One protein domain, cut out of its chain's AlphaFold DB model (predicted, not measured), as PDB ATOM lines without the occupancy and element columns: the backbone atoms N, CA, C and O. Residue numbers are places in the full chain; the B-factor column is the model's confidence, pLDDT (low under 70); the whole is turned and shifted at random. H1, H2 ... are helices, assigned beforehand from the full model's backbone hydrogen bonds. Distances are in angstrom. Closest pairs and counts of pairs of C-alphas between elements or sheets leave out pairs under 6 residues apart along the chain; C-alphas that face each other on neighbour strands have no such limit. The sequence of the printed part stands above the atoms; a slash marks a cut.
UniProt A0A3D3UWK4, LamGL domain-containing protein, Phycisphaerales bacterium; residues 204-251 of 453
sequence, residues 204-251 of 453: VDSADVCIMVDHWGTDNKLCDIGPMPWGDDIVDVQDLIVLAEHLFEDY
ATOM      1  N   VAL A 204     161.778 105.511 158.892       90.38
ATOM      2  CA  VAL A 204     161.084 106.444 157.997       90.38
ATOM      3  C   VAL A 204     160.062 107.240 158.803       90.38
ATOM      4  O   VAL A 204     159.001 106.725 159.177       90.38
ATOM      5  N   ASP A 205     160.363 108.504 159.098       91.44
ATOM      6  CA  ASP A 205     159.547 109.316 159.999       91.44
ATOM      7  C   ASP A 205     159.361 110.783 159.556       91.44
ATOM      8  O   ASP A 205     159.494 111.175 158.395       91.44
ATOM      9  N   SER A 206     158.933 111.632 160.495       92.88
ATOM     10  CA  SER A 206     158.703 113.053 160.223       92.88
ATOM     11  C   SER A 206     159.964 113.839 159.834       92.88
ATOM     12  O   SER A 206     159.833 114.895 159.210       92.88
ATOM     13  N   ALA A 207     161.158 113.369 160.196       92.94
ATOM     14  CA  ALA A 207     162.430 113.954 159.796       92.94
ATOM     15  C   ALA A 207     162.655 113.780 158.289       92.94
ATOM     16  O   ALA A 207     163.004 114.761 157.624       92.94
ATOM     17  N   ASP A 208     162.344 112.611 157.729       93.75
ATOM     18  CA  ASP A 208     162.430 112.364 156.283       93.75
ATOM     19  C   ASP A 208     161.402 113.195 155.518       93.75
ATOM     20  O   ASP A 208     161.725 113.845 154.519       93.75
ATOM     21  N   VAL A 209     160.183 113.307 156.056       94.94
ATOM     22  CA  VAL A 209     159.165 114.215 155.502       94.94
ATOM     23  C   VAL A 209     159.674 115.661 155.481       94.94
ATOM     24  O   VAL A 209     159.450 116.377 154.506       94.94
ATOM     25  N   CYS A 210     160.374 116.115 156.527       95.94
ATOM     26  CA  CYS A 210     160.946 117.463 156.551       95.94
ATOM     27  C   CYS A 210     162.020 117.650 155.471       95.94
ATOM     28  O   CYS A 210     162.011 118.683 154.802       95.94
ATOM     29  N   ILE A 211     162.896 116.660 155.263       94.06
ATOM     30  CA  ILE A 211     163.918 116.702 154.205       94.06
ATOM     31  C   ILE A 211     163.257 116.808 152.824       94.06
ATOM     32  O   ILE A 211     163.647 117.658 152.022       94.06
ATOM     33  N   MET A 212     162.212 116.020 152.561       95.06
ATOM     34  CA  MET A 212     161.459 116.108 151.307       95.06
ATOM     35  C   MET A 212     160.814 117.487 151.118       95.06
ATOM     36  O   MET A 212     160.933 118.094 150.053       95.06
ATOM     37  N   VAL A 213     160.166 118.022 152.157       95.88
ATOM     38  CA  VAL A 213     159.534 119.352 152.117       95.88
ATOM     39  C   VAL A 213     160.561 120.463 151.870       95.88
ATOM     40  O   VAL A 213     160.267 121.405 151.129       95.88
ATOM     41  N   ASP A 214     161.771 120.352 152.422       97.12
ATOM     42  CA  ASP A 214     162.867 121.301 152.180       97.12
ATOM     43  C   ASP A 214     163.353 121.288 150.717       97.12
ATOM     44  O   ASP A 214     163.882 122.292 150.225       97.12
ATOM     45  N   HIS A 215     163.132 120.182 150.003       96.31
ATOM     46  CA  HIS A 215     163.486 119.997 148.596       96.31
ATOM     47  C   HIS A 215     162.307 120.114 147.621       96.31
ATOM     48  O   HIS A 215     162.498 119.925 146.418       96.31
ATOM     49  N   TRP A 216     161.122 120.507 148.093       97.62
ATOM     50  CA  TRP A 216     159.916 120.598 147.272       97.62
ATOM     51  C   TRP A 216     160.088 121.496 146.034       97.62
ATOM     52  O   TRP A 216     160.475 122.666 146.124       97.62
ATOM     53  N   GLY A 217     159.739 120.966 144.865       95.75
ATOM     54  CA  GLY A 217     159.834 121.614 143.558       95.75
ATOM     55  C   GLY A 217     161.250 121.685 142.975       95.75
ATOM     56  O   GLY A 217     161.489 122.516 142.095       95.75
ATOM     57  N   THR A 218     162.193 120.881 143.479       96.44
ATOM     58  CA  THR A 218     163.583 120.795 142.984       96.44
ATOM     59  C   THR A 218     163.866 119.446 142.323       96.44
ATOM     60  O   THR A 218     163.079 118.529 142.476       96.44
ATOM     61  N   ASP A 219     164.995 119.302 141.626       91.12
ATOM     62  CA  ASP A 219     165.458 118.052 140.994       91.12
ATOM     63  C   ASP A 219     166.343 117.203 141.931       91.12
ATOM     64  O   ASP A 219     167.265 116.505 141.489       91.12
ATOM     65  N   ASN A 220     166.128 117.305 143.249       92.44
ATOM     66  CA  ASN A 220     166.948 116.596 144.226       92.44
ATOM     67  C   ASN A 220     166.743 115.078 144.115       92.44
ATOM     68  O   ASN A 220     165.769 114.543 144.626       92.44
ATOM     69  N   LYS A 221     167.744 114.389 143.560       87.38
ATOM     70  CA  LYS A 221     167.768 112.933 143.346       87.38
ATOM     71  C   LYS A 221     167.661 112.051 144.580       87.38
ATOM     72  O   LYS A 221     167.434 110.861 144.426       87.38
ATOM     73  N   LEU A 222     167.868 112.602 145.772       87.44
ATOM     74  CA  LEU A 222     167.615 111.869 147.004       87.44
ATOM     75  C   LEU A 222     166.117 111.806 147.306       87.44
ATOM     76  O   LEU A 222     165.663 110.776 147.765       87.44
ATOM     77  N   CYS A 223     165.377 112.890 147.055       90.88
ATOM     78  CA  CYS A 223     163.958 113.012 147.403       90.88
ATOM     79  C   CYS A 223     163.007 112.793 146.217       90.88
ATOM     80  O   CYS A 223     161.808 112.700 146.438       90.88
ATOM     81  N   ASP A 224     163.544 112.774 144.997       89.94
ATOM     82  CA  ASP A 224     162.868 112.488 143.727       89.94
ATOM     83  C   ASP A 224     162.775 110.962 143.558       89.94
ATOM     84  O   ASP A 224     163.628 110.328 142.934       89.94
ATOM     85  N   ILE A 225     161.798 110.382 144.250       88.44
ATOM     86  CA  ILE A 225     161.540 108.949 144.429       88.44
ATOM     87  C   ILE A 225     160.156 108.527 143.921       88.44
ATOM     88  O   ILE A 225     159.765 107.387 144.143       88.44
ATOM     89  N   GLY A 226     159.399 109.427 143.295       86.12
ATOM     90  CA  GLY A 226     158.062 109.209 142.757       86.12
ATOM     91  C   GLY A 226     157.838 109.968 141.441       86.12
ATOM     92  O   GLY A 226     158.552 110.919 141.158       86.12
ATOM     93  N   PRO A 227     156.845 109.582 140.617       76.56
ATOM     94  CA  PRO A 227     155.966 108.426 140.761       76.56
ATOM     95  C   PRO A 227     156.718 107.112 140.530       76.56
ATOM     96  O   PRO A 227     157.551 107.026 139.629       76.56
ATOM     97  N   MET A 228     156.388 106.096 141.346       71.81
ATOM     98  CA  MET A 228     157.133 104.828 141.466       71.81
ATOM     99  C   MET A 228     158.607 105.082 141.899       71.81
ATOM    100  O   MET A 228     159.063 106.209 141.759       71.81
ATOM    101  N   PRO A 229     159.372 104.117 142.452       68.94
ATOM    102  CA  PRO A 229     160.595 104.374 143.252       68.94
ATOM    103  C   PRO A 229     161.831 104.973 142.519       68.94
ATOM    104  O   PRO A 229     162.970 104.762 142.933       68.94
ATOM    105  N   TRP A 230     161.635 105.711 141.422       76.00
ATOM    106  CA  TRP A 230     162.645 106.172 140.464       76.00
ATOM    107  C   TRP A 230     162.626 107.681 140.149       76.00
ATOM    108  O   TRP A 230     163.601 108.154 139.558       76.00
ATOM    109  N   GLY A 231     161.576 108.420 140.527       80.69
ATOM    110  CA  GLY A 231     161.505 109.879 140.339       80.69
ATOM    111  C   GLY A 231     161.100 110.353 138.932       80.69
ATOM    112  O   GLY A 231     161.217 109.614 137.950       80.69
ATOM    113  N   ASP A 232     160.677 111.613 138.802       81.62
ATOM    114  CA  ASP A 232     160.364 112.300 137.532       81.62
ATOM    115  C   ASP A 232     161.174 113.596 137.287       81.62
ATOM    116  O   ASP A 232     160.867 114.389 136.382       81.62
ATOM    117  N   ASP A 233     162.292 113.763 138.004       87.44
ATOM    118  CA  ASP A 233     163.134 114.967 138.050       87.44
ATOM    119  C   ASP A 233     162.505 116.148 138.816       87.44
ATOM    120  O   ASP A 233     163.018 117.273 138.708       87.44
ATOM    121  N   ILE A 234     161.427 115.945 139.580       91.06
ATOM    122  CA  ILE A 234     160.866 116.973 140.454       91.06
ATOM    123  C   ILE A 234     160.321 116.389 141.760       91.06
ATOM    124  O   ILE A 234     159.393 115.610 141.774       91.06
ATOM    125  N   VAL A 235     160.815 116.896 142.890       94.44
ATOM    126  CA  VAL A 235     160.253 116.566 144.203       94.44
ATOM    127  C   VAL A 235     158.876 117.217 144.355       94.44
ATOM    128  O   VAL A 235     158.773 118.442 144.495       94.44
ATOM    129  N   ASP A 236     157.812 116.435 144.359       94.12
ATOM    130  CA  ASP A 236     156.435 116.862 144.517       94.12
ATOM    131  C   ASP A 236     155.565 115.858 145.310       94.12
ATOM    132  O   ASP A 236     156.008 115.189 146.247       94.12
ATOM    133  N   VAL A 237     154.252 115.856 145.055       94.19
ATOM    134  CA  VAL A 237     153.307 115.028 145.814       94.19
ATOM    135  C   VAL A 237     153.387 113.556 145.431       94.19
ATOM    136  O   VAL A 237     152.963 112.717 146.223       94.19
ATOM    137  N   GLN A 238     153.937 113.230 144.266       91.19
ATOM    138  CA  GLN A 238     154.169 111.857 143.841       91.19
ATOM    139  C   GLN A 238     155.241 111.208 144.723       91.19
ATOM    140  O   GLN A 238     155.029 110.088 145.184       91.19
ATOM    141  N   ASP A 239     156.314 111.927 145.061       92.19
ATOM    142  CA  ASP A 239     157.341 111.445 145.994       92.19
ATOM    143  C   ASP A 239     156.794 111.274 147.403       92.19
ATOM    144  O   ASP A 239     157.063 110.276 148.070       92.19
ATOM    145  N   LEU A 240     155.979 112.231 147.857       93.31
ATOM    146  CA  LEU A 240     155.372 112.156 149.182       93.31
ATOM    147  C   LEU A 240     154.436 110.953 149.315       93.31
ATOM    148  O   LEU A 240     154.314 110.412 150.410       93.31
ATOM    149  N   ILE A 241     153.774 110.537 148.230       90.25
ATOM    150  CA  ILE A 241     152.967 109.312 148.223       90.25
ATOM    151  C   ILE A 241     153.867 108.095 148.449       90.25
ATOM    152  O   ILE A 241     153.550 107.307 149.334       90.25
ATOM    153  N   VAL A 242     154.996 107.991 147.737       88.56
ATOM    154  CA  VAL A 242     155.956 106.885 147.913       88.56
ATOM    155  C   VAL A 242     156.518 106.876 149.335       88.56
ATOM    156  O   VAL A 242     156.452 105.859 150.013       88.56
ATOM    157  N   LEU A 243     156.981 108.018 149.855       90.50
ATOM    158  CA  LEU A 243     157.458 108.114 151.241       90.50
ATOM    159  C   LEU A 243     156.372 107.712 152.254       90.50
ATOM    160  O   LEU A 243     156.655 107.042 153.244       90.50
ATOM    161  N   ALA A 244     155.123 108.123 152.020       90.19
ATOM    162  CA  ALA A 244     154.017 107.867 152.935       90.19
ATOM    163  C   ALA A 244     153.635 106.386 153.044       90.19
ATOM    164  O   ALA A 244     153.092 105.993 154.077       90.19
ATOM    165  N   GLU A 245     153.911 105.582 152.016       87.38
ATOM    166  CA  GLU A 245     153.691 104.131 152.038       87.38
ATOM    167  C   GLU A 245     154.635 103.414 153.007       87.38
ATOM    168  O   GLU A 245     154.273 102.363 153.526       87.38
ATOM    169  N   HIS A 246     155.769 104.040 153.326       85.75
ATOM    170  CA  HIS A 246     156.788 103.491 154.211       85.75
ATOM    171  C   HIS A 246     156.899 104.212 155.558       85.75
ATOM    172  O   HIS A 246     157.759 103.883 156.372       85.75
ATOM    173  N   LEU A 247     156.042 105.203 155.828       87.31
ATOM    174  CA  LEU A 247     156.049 105.893 157.116       87.31
ATOM    175  C   LEU A 247     155.891 104.891 158.264       87.31
ATOM    176  O   LEU A 247     155.003 104.040 158.245       87.31
ATOM    177  N   PHE A 248     156.700 105.086 159.305       84.62
ATOM    178  CA  PHE A 248     156.789 104.249 160.503       84.62
ATOM    179  C   PHE A 248     157.487 102.896 160.314       84.62
ATOM    180  O   PHE A 248     157.504 102.107 161.261       84.62
ATOM    181  N   GLU A 249     158.084 102.622 159.151       85.12
ATOM    182  CA  GLU A 249     158.998 101.489 159.004       85.12
ATOM    183  C   GLU A 249     160.289 101.747 159.798       85.12
ATOM    184  O   GLU A 249     160.908 102.804 159.683       85.12
ATOM    185  N   ASP A 250     160.683 100.779 160.631       87.75
ATOM    186  CA  ASP A 250     161.937 100.782 161.393       87.75
ATOM    187  C   ASP A 250     162.796  99.602 160.923       87.75
ATOM    188  O   ASP A 250     162.655  98.476 161.405       87.75
ATOM    189  N   TYR A 251     163.711  99.857 159.986       85.44
ATOM    190  CA  TYR A 251     164.601  98.840 159.409       85.44
ATOM    191  C   TYR A 251     165.655  98.321 160.390       85.44
ATOM    192  O   TYR A 251     166.431  97.413 160.072       85.44
TER     193      TYR A 251
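This is residues 204 to 251 of the 453 residues of the protein "LamGL domain-containing protein" of Phycisphaerales bacterium (UniProt A0A3D3UWK4). With little regular structure, this is a small body of two short helices, H1 and H2, side by side and running opposite ways, and the long looping stretch of residues 215 to 236 that joins them gathers at one end. The tail, residues 246 to 251, lies at the other end. The printed part has 48 residues with two named helices, H1 then H2, and no named strand; its class is all helix, with 18 residues in named elements. It is compact, with a radius of gyration of the C-alphas of 9.7 A and spans of 27 by 20 by 15 A.

Find C-alpha 206 at (158.703, 113.053, 160.223); from there H1, residues 206 to 214, runs 12.2 A. Go on to H2, residues 237 to 245, which runs 12.6 A to C-alpha 245 at (153.691, 104.131, 152.038).

H1 and H2 form a helical hairpin, with a shallow tilt of 10 degrees, opposite ways. They only just touch, with 3 pairs of C-alphas within 8 A; look at the closest, Met 212 and Leu 240, 7.6 A apart. In both helices every O i to N i+4 pair is within hydrogen-bond range.

The two C-alphas farthest apart, those of Gly 217 and Tyr 251, are 28.2 A apart. The printed part has no cut, and the link from H1 to H2 is long, at 22 residues. Look at residue 229 for the one pLDDT under 70.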